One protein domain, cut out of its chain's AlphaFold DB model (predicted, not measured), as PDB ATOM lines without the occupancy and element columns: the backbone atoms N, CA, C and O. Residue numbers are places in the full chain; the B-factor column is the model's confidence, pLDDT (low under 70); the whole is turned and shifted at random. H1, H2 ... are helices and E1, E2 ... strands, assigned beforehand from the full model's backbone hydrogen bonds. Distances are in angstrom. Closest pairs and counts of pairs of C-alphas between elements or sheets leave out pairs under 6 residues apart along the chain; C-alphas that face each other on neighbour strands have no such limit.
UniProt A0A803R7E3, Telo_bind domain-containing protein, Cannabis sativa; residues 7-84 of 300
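What this domain is: This is residues 7 to 84 of the 300 residues of the protein "Telo_bind domain-containing protein" of Cannabis sativa (UniProt A0A803R7E3). A two-strand ribbon, E1 and E4, makes the middle; at one end its chain turns off into a second ribbon, the hairpin of E2 and E3, and helix H1 lies near the E1 side. Residues 7 to 13 pass on the side of the E1 and E4 ribbon away from H1, and a long unnamed stretch, residues 48 to 67, loops past E4 before H1. The printed part has 78 residues, with four named strands and then one named helix in the order E1 E2 E3 E4 H1; both sheets are antiparallel. The class is mixed, helices and strands, with 36 residues, under half, in named elements; the whole is only just compact, close to loose, with a radius of gyration of the C-alphas of 13.4 A and spans of 38 by 30 by 25 A.

How they stand to each other: E1, residues 18 to 22, is the antiparallel neighbour of E4, residues 43 to 47, at 164 degrees; N 20 and O 45 are within hydrogen-bond range at 2.8 A. E2, residues 25 to 29, and E3, residues 32 to 36, form an antiparallel hairpin at 147 degrees, with N 34 and O 27 at 2.8 A. E1 and E3 are apart, as are E2 and E4. Residues 45 to 46 of E4 pair briefly, antiparallel, with residues 59 to 60. The closest C-alphas of E1 and H1, residues 68 to 83, are those of Ile 18 and Ile 74, 7.4 A apart. H1 is apart from E2 and E3. In H1, 10 of 12 O i to N i+4 pairs are within range.

Where its parts are: E1 begins at C-alpha 18 (241.784, 281.230, 336.568), and E4, 13.7 A long, ends at C-alpha 47 (244.409, 280.126, 340.788). H1, 24.4 A long, ends at C-alpha 83 (226.812, 278.897, 335.206).

The domain as a whole: The two C-alphas farthest apart, of Gly 30 and Asn 52, are 40.1 A apart. The printed part has no cut. The link E4 to H1 is long, 20 residues. Mean pLDDT of the printed part is 87.7; residue 52 is under 70.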
ATOM      1  N   GLU A   7     259.105 277.042 331.882       75.31
ATOM      2  CA  GLU A   7     258.777 277.147 333.308       75.31
ATOM      3  C   GLU A   7     258.343 278.560 333.720       75.31
ATOM      4  O   GLU A   7     257.742 278.763 334.776       75.31
ATOM      5  N   MET A   8     258.649 279.554 332.883       78.62
ATOM      6  CA  MET A   8     258.215 280.937 333.057       78.62
ATOM      7  C   MET A   8     256.839 281.214 332.432       78.62
ATOM      8  O   MET A   8     256.355 282.345 332.518       78.62
ATOM      9  N   LEU A   9     256.222 280.228 331.776       86.00
ATOM     10  CA  LEU A   9     254.850 280.305 331.296       86.00
ATOM     11  C   LEU A   9     253.870 279.820 332.383       86.00
ATOM     12  O   LEU A   9     254.218 279.016 333.247       86.00
ATOM     13  N   PRO A  10     252.618 280.297 332.356       88.62
ATOM     14  CA  PRO A  10     251.564 279.797 333.223       88.62
ATOM     15  C   PRO A  10     251.219 278.347 332.900       88.62
ATOM     16  O   PRO A  10     250.856 278.016 331.771       88.62
ATOM     17  N   HIS A  11     251.290 277.505 333.921       86.44
ATOM     18  CA  HIS A  11     250.910 276.106 333.896       86.44
ATOM     19  C   HIS A  11     249.506 275.978 334.477       86.44
ATOM     20  O   HIS A  11     249.281 276.016 335.688       86.44
ATOM     21  N   VAL A  12     248.535 275.869 333.582       85.38
ATOM     22  CA  VAL A  12     247.142 275.621 333.950       85.38
ATOM     23  C   VAL A  12     247.013 274.139 334.293       85.38
ATOM     24  O   VAL A  12     247.343 273.301 333.455       85.38
ATOM     25  N   ALA A  13     246.593 273.818 335.516       81.69
ATOM     26  CA  ALA A  13     246.564 272.439 336.002       81.69
ATOM     27  C   ALA A  13     245.237 271.744 335.681       81.69
ATOM     28  O   ALA A  13     245.170 270.517 335.598       81.69
ATOM     29  N   SER A  14     244.154 272.509 335.542       80.69
ATOM     30  CA  SER A  14     242.818 271.979 335.307       80.69
ATOM     31  C   SER A  14     241.932 272.943 334.525       80.69
ATOM     32  O   SER A  14     242.146 274.154 334.464       80.69
ATOM     33  N   PHE A  15     240.904 272.382 333.889       81.62
ATOM     34  CA  PHE A  15     239.862 273.180 333.254       81.62
ATOM     35  C   PHE A  15     239.122 274.019 334.303       81.62
ATOM     36  O   PHE A  15     238.730 273.497 335.344       81.62
ATOM     37  N   GLY A  16     238.909 275.301 334.000       85.06
ATOM     38  CA  GLY A  16     238.257 276.257 334.900       85.06
ATOM     39  C   GLY A  16     239.201 277.012 335.831       85.06
ATOM     40  O   GLY A  16     238.773 277.978 336.458       85.06
ATOM     41  N   ASP A  17     240.482 276.641 335.876       89.50
ATOM     42  CA  ASP A  17     241.494 277.437 336.567       89.50
ATOM     43  C   ASP A  17     241.570 278.855 335.996       89.50
ATOM     44  O   ASP A  17     241.395 279.102 334.797       89.50
ATOM     45  N   ILE A  18     241.840 279.808 336.884       92.12
ATOM     46  CA  ILE A  18     241.784 281.230 336.568       92.12
ATOM     47  C   ILE A  18     243.202 281.759 336.426       92.12
ATOM     48  O   ILE A  18     243.999 281.708 337.362       92.12
ATOM     49  N   ILE A  19     243.492 282.345 335.267       93.25
ATOM     50  CA  ILE A  19     244.722 283.095 335.031       93.25
ATOM     51  C   ILE A  19     244.467 284.598 335.184       93.25
ATOM     52  O   ILE A  19     243.700 285.203 334.436       93.25
ATOM     53  N   GLN A  20     245.150 285.219 336.140       93.56
ATOM     54  CA  GLN A  20     245.218 286.670 336.272       93.56
ATOM     55  C   GLN A  20     246.445 287.174 335.520       93.56
ATOM     56  O   GLN A  20     247.570 286.805 335.849       93.56
ATOM     57  N   LEU A  21     246.232 288.054 334.543       93.69
ATOM     58  CA  LEU A  21     247.296 288.764 333.840       93.69
ATOM     59  C   LEU A  21     247.283 290.237 334.252       93.69
ATOM     60  O   LEU A  21     246.266 290.916 334.116       93.69
ATOM     61  N   SER A  22     248.421 290.740 334.722       91.88
ATOM     62  CA  SER A  22     248.578 292.121 335.184       91.88
ATOM     63  C   SER A  22     249.545 292.883 334.282       91.88
ATOM     64  O   SER A  22     250.528 292.321 333.794       91.88
ATOM     65  N   ASN A  23     249.280 294.179 334.081       92.00
ATOM     66  CA  ASN A  23     250.097 295.090 333.269       92.00
ATOM     67  C   ASN A  23     250.409 294.539 331.866       92.00
ATOM     68  O   ASN A  23     251.548 294.591 331.403       92.00
ATOM     69  N   VAL A  24     249.409 293.961 331.198       93.06
ATOM     70  CA  VAL A  24     249.521 293.517 329.801       93.06
ATOM     71  C   VAL A  24     249.241 294.668 328.842       93.06
ATOM     72  O   VAL A  24     248.490 295.589 329.152       93.06
ATOM     73  N   MET A  25     249.835 294.608 327.655       93.50
ATOM     74  CA  MET A  25     249.570 295.568 326.588       93.50
ATOM     75  C   MET A  25     248.491 295.020 325.659       93.50
ATOM     76  O   MET A  25     248.678 293.959 325.066       93.50
ATOM     77  N   MET A  26     247.391 295.745 325.489       94.75
ATOM     78  CA  MET A  26     246.360 295.374 324.520       94.75
ATOM     79  C   MET A  26     246.799 295.799 323.114       94.75
ATOM     80  O   MET A  26     247.180 296.951 322.908       94.75
ATOM     81  N   LYS A  27     246.779 294.874 322.151       93.94
ATOM     82  CA  LYS A  27     247.102 295.137 320.740       93.94
ATOM     83  C   LYS A  27     246.060 294.526 319.819       93.94
ATOM     84  O   LYS A  27     245.531 293.461 320.118       93.94
ATOM     85  N   THR A  28     245.848 295.147 318.668       94.75
ATOM     86  CA  THR A  28     244.996 294.603 317.606       94.75
ATOM     87  C   THR A  28     245.869 294.091 316.467       94.75
ATOM     88  O   THR A  28     246.773 294.793 316.019       94.75
ATOM     89  N   HIS A  29     245.612 292.873 316.000       89.75
ATOM     90  CA  HIS A  29     246.295 292.285 314.850       89.75
ATOM     91  C   HIS A  29     245.295 291.470 314.027       89.75
ATOM     92  O   HIS A  29     244.590 290.630 314.576       89.75
ATOM     93  N   GLY A  30     245.198 291.725 312.719       89.06
ATOM     94  CA  GLY A  30     244.242 291.019 311.854       89.06
ATOM     95  C   GLY A  30     242.782 291.115 312.328       89.06
ATOM     96  O   GLY A  30     242.043 290.147 312.222       89.06
ATOM     97  N   GLY A  31     242.387 292.245 312.928       90.88
ATOM     98  CA  GLY A  31     241.036 292.463 313.465       90.88
ATOM     99  C   GLY A  31     240.756 291.836 314.839       90.88
ATOM    100  O   GLY A  31     239.762 292.192 315.464       90.88
ATOM    101  N   ALA A  32     241.634 290.973 315.355       91.06
ATOM    102  CA  ALA A  32     241.501 290.382 316.685       91.06
ATOM    103  C   ALA A  32     242.280 291.177 317.749       91.06
ATOM    104  O   ALA A  32     243.350 291.731 317.476       91.06
ATOM    105  N   VAL A  33     241.742 291.222 318.972       92.88
ATOM    106  CA  VAL A  33     242.355 291.887 320.133       92.88
ATOM    107  C   VAL A  33     243.153 290.871 320.952       92.88
ATOM    108  O   VAL A  33     242.642 289.821 321.330       92.88
ATOM    109  N   TYR A  34     244.401 291.209 321.268       91.81
ATOM    110  CA  TYR A  34     245.340 290.364 321.997       91.81
ATOM    111  C   TYR A  34     245.879 291.075 323.236       91.81
ATOM    112  O   TYR A  34     246.300 292.230 323.170       91.81
ATOM    113  N   ALA A  35     245.955 290.347 324.349       92.88
ATOM    114  CA  ALA A  35     246.730 290.745 325.517       92.88
ATOM    115  C   ALA A  35     248.190 290.285 325.359       92.88
ATOM    116  O   ALA A  35     248.493 289.088 325.329       92.88
ATOM    117  N   VAL A  36     249.116 291.236 325.252       91.62
ATOM    118  CA  VAL A  36     250.548 290.983 325.061       91.62
ATOM    119  C   VAL A  36     251.281 291.105 326.392       91.62
ATOM    120  O   VAL A  36     251.376 292.182 326.980       91.62
ATOM    121  N   PHE A  37     251.832 289.981 326.847       91.81
ATOM    122  CA  PHE A  37     252.645 289.893 328.058       91.81
ATOM    123  C   PHE A  37     254.073 290.392 327.804       91.81
ATOM    124  O   PHE A  37     254.745 289.907 326.891       91.81
ATOM    125  N   ASN A  38     254.556 291.317 328.634       88.12
ATOM    126  CA  ASN A  38     255.917 291.839 328.595       88.12
ATOM    127  C   ASN A  38     256.672 291.485 329.878       88.12
ATOM    128  O   ASN A  38     256.409 292.045 330.935       88.12
ATOM    129  N   LYS A  39     257.689 290.628 329.765       85.06
ATOM    130  CA  LYS A  39     258.512 290.156 330.894       85.06
ATOM    131  C   LYS A  39     259.124 291.249 331.785       85.06
ATOM    132  O   LYS A  39     259.551 290.938 332.891       85.06
ATOM    133  N   LYS A  40     259.234 292.495 331.298       86.06
ATOM    134  CA  LYS A  40     259.801 293.616 332.062       86.06
ATOM    135  C   LYS A  40     258.847 294.165 333.127       86.06
ATOM    136  O   LYS A  40     259.328 294.720 334.104       86.06
ATOM    137  N   PHE A  41     257.532 294.071 332.920       88.25
ATOM    138  CA  PHE A  41     256.548 294.734 333.790       88.25
ATOM    139  C   PHE A  41     255.209 293.999 333.937       88.25
ATOM    140  O   PHE A  41     254.448 294.308 334.854       88.25
ATOM    141  N   SER A  42     254.897 293.058 333.045       91.69
ATOM    142  CA  SER A  42     253.729 292.193 333.174       91.69
ATOM    143  C   SER A  42     253.997 291.093 334.192       91.69
ATOM    144  O   SER A  42     255.113 290.584 334.306       91.69
ATOM    145  N   THR A  43     252.952 290.707 334.910       92.50
ATOM    146  CA  THR A  43     252.989 289.618 335.888       92.50
ATOM    147  C   THR A  43     251.766 288.734 335.712       92.50
ATOM    148  O   THR A  43     250.792 289.128 335.062       92.50
ATOM    149  N   PHE A  44     251.822 287.520 336.251       93.94
ATOM    150  CA  PHE A  44     250.678 286.624 336.264       93.94
ATOM    151  C   PHE A  44     250.544 285.901 337.598       93.94
ATOM    152  O   PHE A  44     251.518 285.760 338.342       93.94
ATOM    153  N   ALA A  45     249.339 285.413 337.850       94.19
ATOM    154  CA  ALA A  45     249.041 284.449 338.893       94.19
ATOM    155  C   ALA A  45     248.006 283.451 338.373       94.19
ATOM    156  O   ALA A  45     247.122 283.827 337.600       94.19
ATOM    157  N   VAL A  46     248.131 282.192 338.778       93.94
ATOM    158  CA  VAL A  46     247.208 281.120 338.412       93.94
ATOM    159  C   VAL A  46     246.567 280.571 339.675       93.94
ATOM    160  O   VAL A  46     247.253 280.243 340.644       93.94
ATOM    161  N   TYR A  47     245.242 280.518 339.662       92.69
ATOM    162  CA  TYR A  47     244.409 280.126 340.788       92.69
ATOM    163  C   TYR A  47     243.590 278.903 340.415       92.69
ATOM    164  O   TYR A  47     243.149 278.775 339.272       92.69
ATOM    165  N   ASN A  48     243.304 278.069 341.409       90.25
ATOM    166  CA  ASN A  48     242.347 276.991 341.231       90.25
ATOM    167  C   ASN A  48     240.956 277.558 340.899       90.25
ATOM    168  O   ASN A  48     240.527 278.549 341.507       90.25
ATOM    169  N   GLY A  49     240.264 276.945 339.940       85.94
ATOM    170  CA  GLY A  49     238.900 277.313 339.547       85.94
ATOM    171  C   GLY A  49     237.809 276.900 340.542       85.94
ATOM    172  O   GLY A  49     236.709 277.444 340.512       85.94
ATOM    173  N   ASN A  50     238.101 275.958 341.436       80.44
ATOM    174  CA  ASN A  50     237.164 275.405 342.405       80.44
ATOM    175  C   ASN A  50     236.923 276.369 343.577       80.44
ATOM    176  O   ASN A  50     237.859 276.867 344.207       80.44
ATOM    177  N   ASP A  51     235.651 276.588 343.911       73.81
ATOM    178  CA  ASP A  51     235.228 277.429 345.036       73.81
ATOM    179  C   ASP A  51     235.630 276.867 346.408       73.81
ATOM    180  O   ASP A  51     235.760 277.636 347.359       73.81
ATOM    181  N   ASN A  52     235.891 275.560 346.507       69.75
ATOM    182  CA  ASN A  52     236.301 274.915 347.758       69.75
ATOM    183  C   ASN A  52     237.783 275.124 348.107       69.75
ATOM    184  O   ASN A  52     238.201 274.788 349.215       69.75
ATOM    185  N   GLU A  53     238.587 275.652 347.183       74.38
ATOM    186  CA  GLU A  53     240.004 275.906 347.424       74.38
ATOM    187  C   GLU A  53     240.284 277.342 347.869       74.38
ATOM    188  O   GLU A  53     239.543 278.288 347.578       74.38
ATOM    189  N   GLY A  54     241.415 277.515 348.558       79.44
ATOM    190  CA  GLY A  54     241.888 278.820 349.000       79.44
ATOM    191  C   GLY A  54     242.046 279.830 347.855       79.44
ATOM    192  O   GLY A  54     242.085 279.498 346.669       79.44
ATOM    193  N   LEU A  55     242.163 281.107 348.223       85.19
ATOM    194  CA  LEU A  55     242.411 282.213 347.285       85.19
ATOM    195  C   LEU A  55     243.906 282.456 347.038       85.19
ATOM    196  O   LEU A  55     244.285 283.513 346.534       85.19
ATOM    197  N   LEU A  56     244.760 281.510 347.429       89.38
ATOM    198  CA  LEU A  56     246.184 281.574 347.143       89.38
ATOM    199  C   LEU A  56     246.431 281.021 345.735       89.38
ATOM    200  O   LEU A  56     245.934 279.938 345.418       89.38
ATOM    201  N   PRO A  57     247.163 281.750 344.882       92.44
ATOM    202  CA  PRO A  57     247.572 281.213 343.597       92.44
ATOM    203  C   PRO A  57     248.566 280.070 343.813       92.44
ATOM    204  O   PRO A  57     249.465 280.174 344.648       92.44
ATOM    205  N   TYR A  58     248.431 278.997 343.039       92.31
ATOM    206  CA  TYR A  58     249.376 277.878 343.084       92.31
ATOM    207  C   TYR A  58     250.611 278.137 342.204       92.31
ATOM    208  O   TYR A  58     251.628 277.463 342.340       92.31
ATOM    209  N   GLN A  59     250.538 279.124 341.305       92.06
ATOM    210  CA  GLN A  59     251.672 279.589 340.515       92.06
ATOM    211  C   GLN A  59     251.623 281.109 340.368       92.06
ATOM    212  O   GLN A  59     250.580 281.685 340.056       92.06
ATOM    213  N   THR A  60     252.765 281.768 340.536       92.94
ATOM    214  CA  THR A  60     252.898 283.218 340.371       92.94
ATOM    215  C   THR A  60     254.164 283.571 339.620       92.94
ATOM    216  O   THR A  60     255.198 282.924 339.785       92.94
ATOM    217  N   TYR A  61     254.116 284.661 338.862       90.31
ATOM    218  CA  TYR A  61     255.332 285.300 338.378       90.31
ATOM    219  C   TYR A  61     256.114 285.900 339.566       90.31
ATOM    220  O   TYR A  61     255.473 286.456 340.458       90.31
ATOM    221  N   PRO A  62     257.463 285.855 339.602       87.50
ATOM    222  CA  PRO A  62     258.246 286.167 340.810       87.50
ATOM    223  C   PRO A  62     257.972 287.522 341.480       87.50
ATOM    224  O   PRO A  62     258.116 287.652 342.687       87.50
ATOM    225  N   ILE A  63     257.576 288.534 340.706       88.69
ATOM    226  CA  ILE A  63     257.290 289.894 341.197       88.69
ATOM    227  C   ILE A  63     255.784 290.183 341.326       88.69
ATOM    228  O   ILE A  63     255.370 291.339 341.396       88.69
ATOM    229  N   PHE A  64     254.939 289.153 341.275       91.19
ATOM    230  CA  PHE A  64     253.499 289.308 341.447       91.19
ATOM    231  C   PHE A  64     253.162 289.675 342.898       91.19
ATOM    232  O   PHE A  64     253.652 289.055 343.838       91.19
ATOM    233  N   ILE A  65     252.281 290.661 343.069       88.81
ATOM    234  CA  ILE A  65     251.768 291.085 344.374       88.81
ATOM    235  C   ILE A  65     250.251 290.932 344.343       88.81
ATOM    236  O   ILE A  65     249.571 291.603 343.564       88.81
ATOM    237  N   GLN A  66     249.723 290.053 345.194       86.19
ATOM    238  CA  GLN A  66     248.285 289.833 345.307       86.19
ATOM    239  C   GLN A  66     247.612 291.009 346.021       86.19
ATOM    240  O   GLN A  66     248.054 291.427 347.092       86.19
ATOM    241  N   ARG A  67     246.504 291.515 345.467       86.44
ATOM    242  CA  ARG A  67     245.695 292.571 346.096       86.44
ATOM    243  C   ARG A  67     244.399 291.994 346.656       86.44
ATOM    244  O   ARG A  67     243.820 291.073 346.085       86.44
ATOM    245  N   ASP A  68     243.863 292.591 347.716       85.12
ATOM    246  CA  ASP A  68     242.574 292.154 348.281       85.12
ATOM    247  C   ASP A  68     241.391 292.358 347.324       85.12
ATOM    248  O   ASP A  68     240.399 291.631 347.379       85.12
ATOM    249  N   VAL A  69     241.498 293.317 346.401       85.38
ATOM    250  CA  VAL A  69     240.513 293.493 345.323       85.38
ATOM    251  C   VAL A  69     240.525 292.295 344.371       85.38
ATOM    252  O   VAL A  69     239.458 291.854 343.943       85.38
ATOM    253  N   ASP A  70     241.703 291.725 344.097       86.69
ATOM    254  CA  ASP A  70     241.845 290.573 343.203       86.69
ATOM    255  C   ASP A  70     241.131 289.354 343.797       86.69
ATOM    256  O   ASP A  70     240.371 288.693 343.097       86.69
ATOM    257  N   LYS A  71     241.251 289.134 345.114       86.56
ATOM    258  CA  LYS A  71     240.546 288.057 345.836       86.56
ATOM    259  C   LYS A  71     239.037 288.065 345.565       86.56
ATOM    260  O   LYS A  71     238.464 287.028 345.245       86.56
ATOM    261  N   LYS A  72     238.400 289.243 345.622       88.25
ATOM    262  CA  LYS A  72     236.955 289.390 345.352       88.25
ATOM    263  C   LYS A  72     236.599 289.084 343.895       88.25
ATOM    264  O   LYS A  72     235.532 288.528 343.641       88.25
ATOM    265  N   LEU A  73     237.457 289.462 342.945       90.12
ATOM    266  CA  LEU A  73     237.255 289.173 341.523       90.12
ATOM    267  C   LEU A  73     237.388 287.676 341.234       90.12
ATOM    268  O   LEU A  73     236.533 287.132 340.543       90.12
ATOM    269  N   ILE A  74     238.388 287.009 341.819       91.06
ATOM    270  CA  ILE A  74     238.572 285.557 341.690       91.06
ATOM    271  C   ILE A  74     237.331 284.813 342.195       91.06
ATOM    272  O   ILE A  74     236.768 284.019 341.449       91.06
ATOM    273  N   THR A  75     236.823 285.131 343.392       89.50
ATOM    274  CA  THR A  75     235.589 284.503 343.911       89.50
ATOM    275  C   THR A  75     234.383 284.720 342.992       89.50
ATOM    276  O   THR A  75     233.555 283.830 342.829       89.50
ATOM    277  N   ARG A  76     234.254 285.903 342.378       88.94
ATOM    278  CA  ARG A  76     233.163 286.174 341.428       88.94
ATOM    279  C   ARG A  76     233.315 285.377 340.134       88.94
ATOM    280  O   ARG A  76     232.314 284.880 339.634       88.94
ATOM    281  N   LEU A  77     234.535 285.253 339.615       90.56
ATOM    282  CA  LEU A  77     234.820 284.476 338.409       90.56
ATOM    283  C   LEU A  77     234.552 282.986 338.613       90.56
ATOM    284  O   LEU A  77     233.956 282.378 337.733       90.56
ATOM    285  N   ARG A  78     234.917 282.419 339.770       89.88
ATOM    286  CA  ARG A  78     234.608 281.019 340.098       89.88
ATOM    287  C   ARG A  78     233.102 280.753 340.078       89.88
ATOM    288  O   ARG A  78     232.654 279.847 339.386       89.88
ATOM    289  N   LYS A  79     232.314 281.619 340.726       87.50
ATOM    290  CA  LYS A  79     230.843 281.541 340.684       87.50
ATOM    291  C   LYS A  79     230.291 281.676 339.270       87.50
ATOM    292  O   LYS A  79     229.459 280.880 338.865       87.50
ATOM    293  N   TRP A  80     230.773 282.664 338.516       86.25
ATOM    294  CA  TRP A  80     230.350 282.879 337.131       86.25
ATOM    295  C   TRP A  80     230.655 281.673 336.235       86.25
ATOM    296  O   TRP A  80     229.864 281.341 335.357       86.25
ATOM    297  N   PHE A  81     231.778 280.997 336.472       83.00
ATOM    298  CA  PHE A  81     232.188 279.833 335.698       83.00
ATOM    299  C   PHE A  81     231.253 278.629 335.876       83.00
ATOM    300  O   PHE A  81     231.080 277.867 334.930       83.00
ATOM    301  N   ILE A  82     230.617 278.470 337.045       75.88
ATOM    302  CA  ILE A  82     229.657 277.381 337.307       75.88
ATOM    303  C   ILE A  82     228.454 277.457 336.356       75.88
ATOM    304  O   ILE A  82     227.981 276.426 335.881       75.88
ATOM    305  N   ASP A  83     227.989 278.669 336.051       70.25
ATOM    306  CA  ASP A  83     226.812 278.897 335.206       70.25
ATOM    307  C   ASP A  83     227.149 278.897 333.702       70.25
ATOM    308  O   ASP A  83     226.260 278.873 332.842       70.25
ATOM    309  N   LEU A  84     228.439 278.927 333.364       71.12
ATOM    310  CA  LEU A  84     228.901 279.076 331.996       71.12
ATOM    311  C   LEU A  84     228.842 277.743 331.242       71.12
ATOM    312  O   LEU A  84     229.614 276.819 331.490       71.12
TER     313      LEU A  84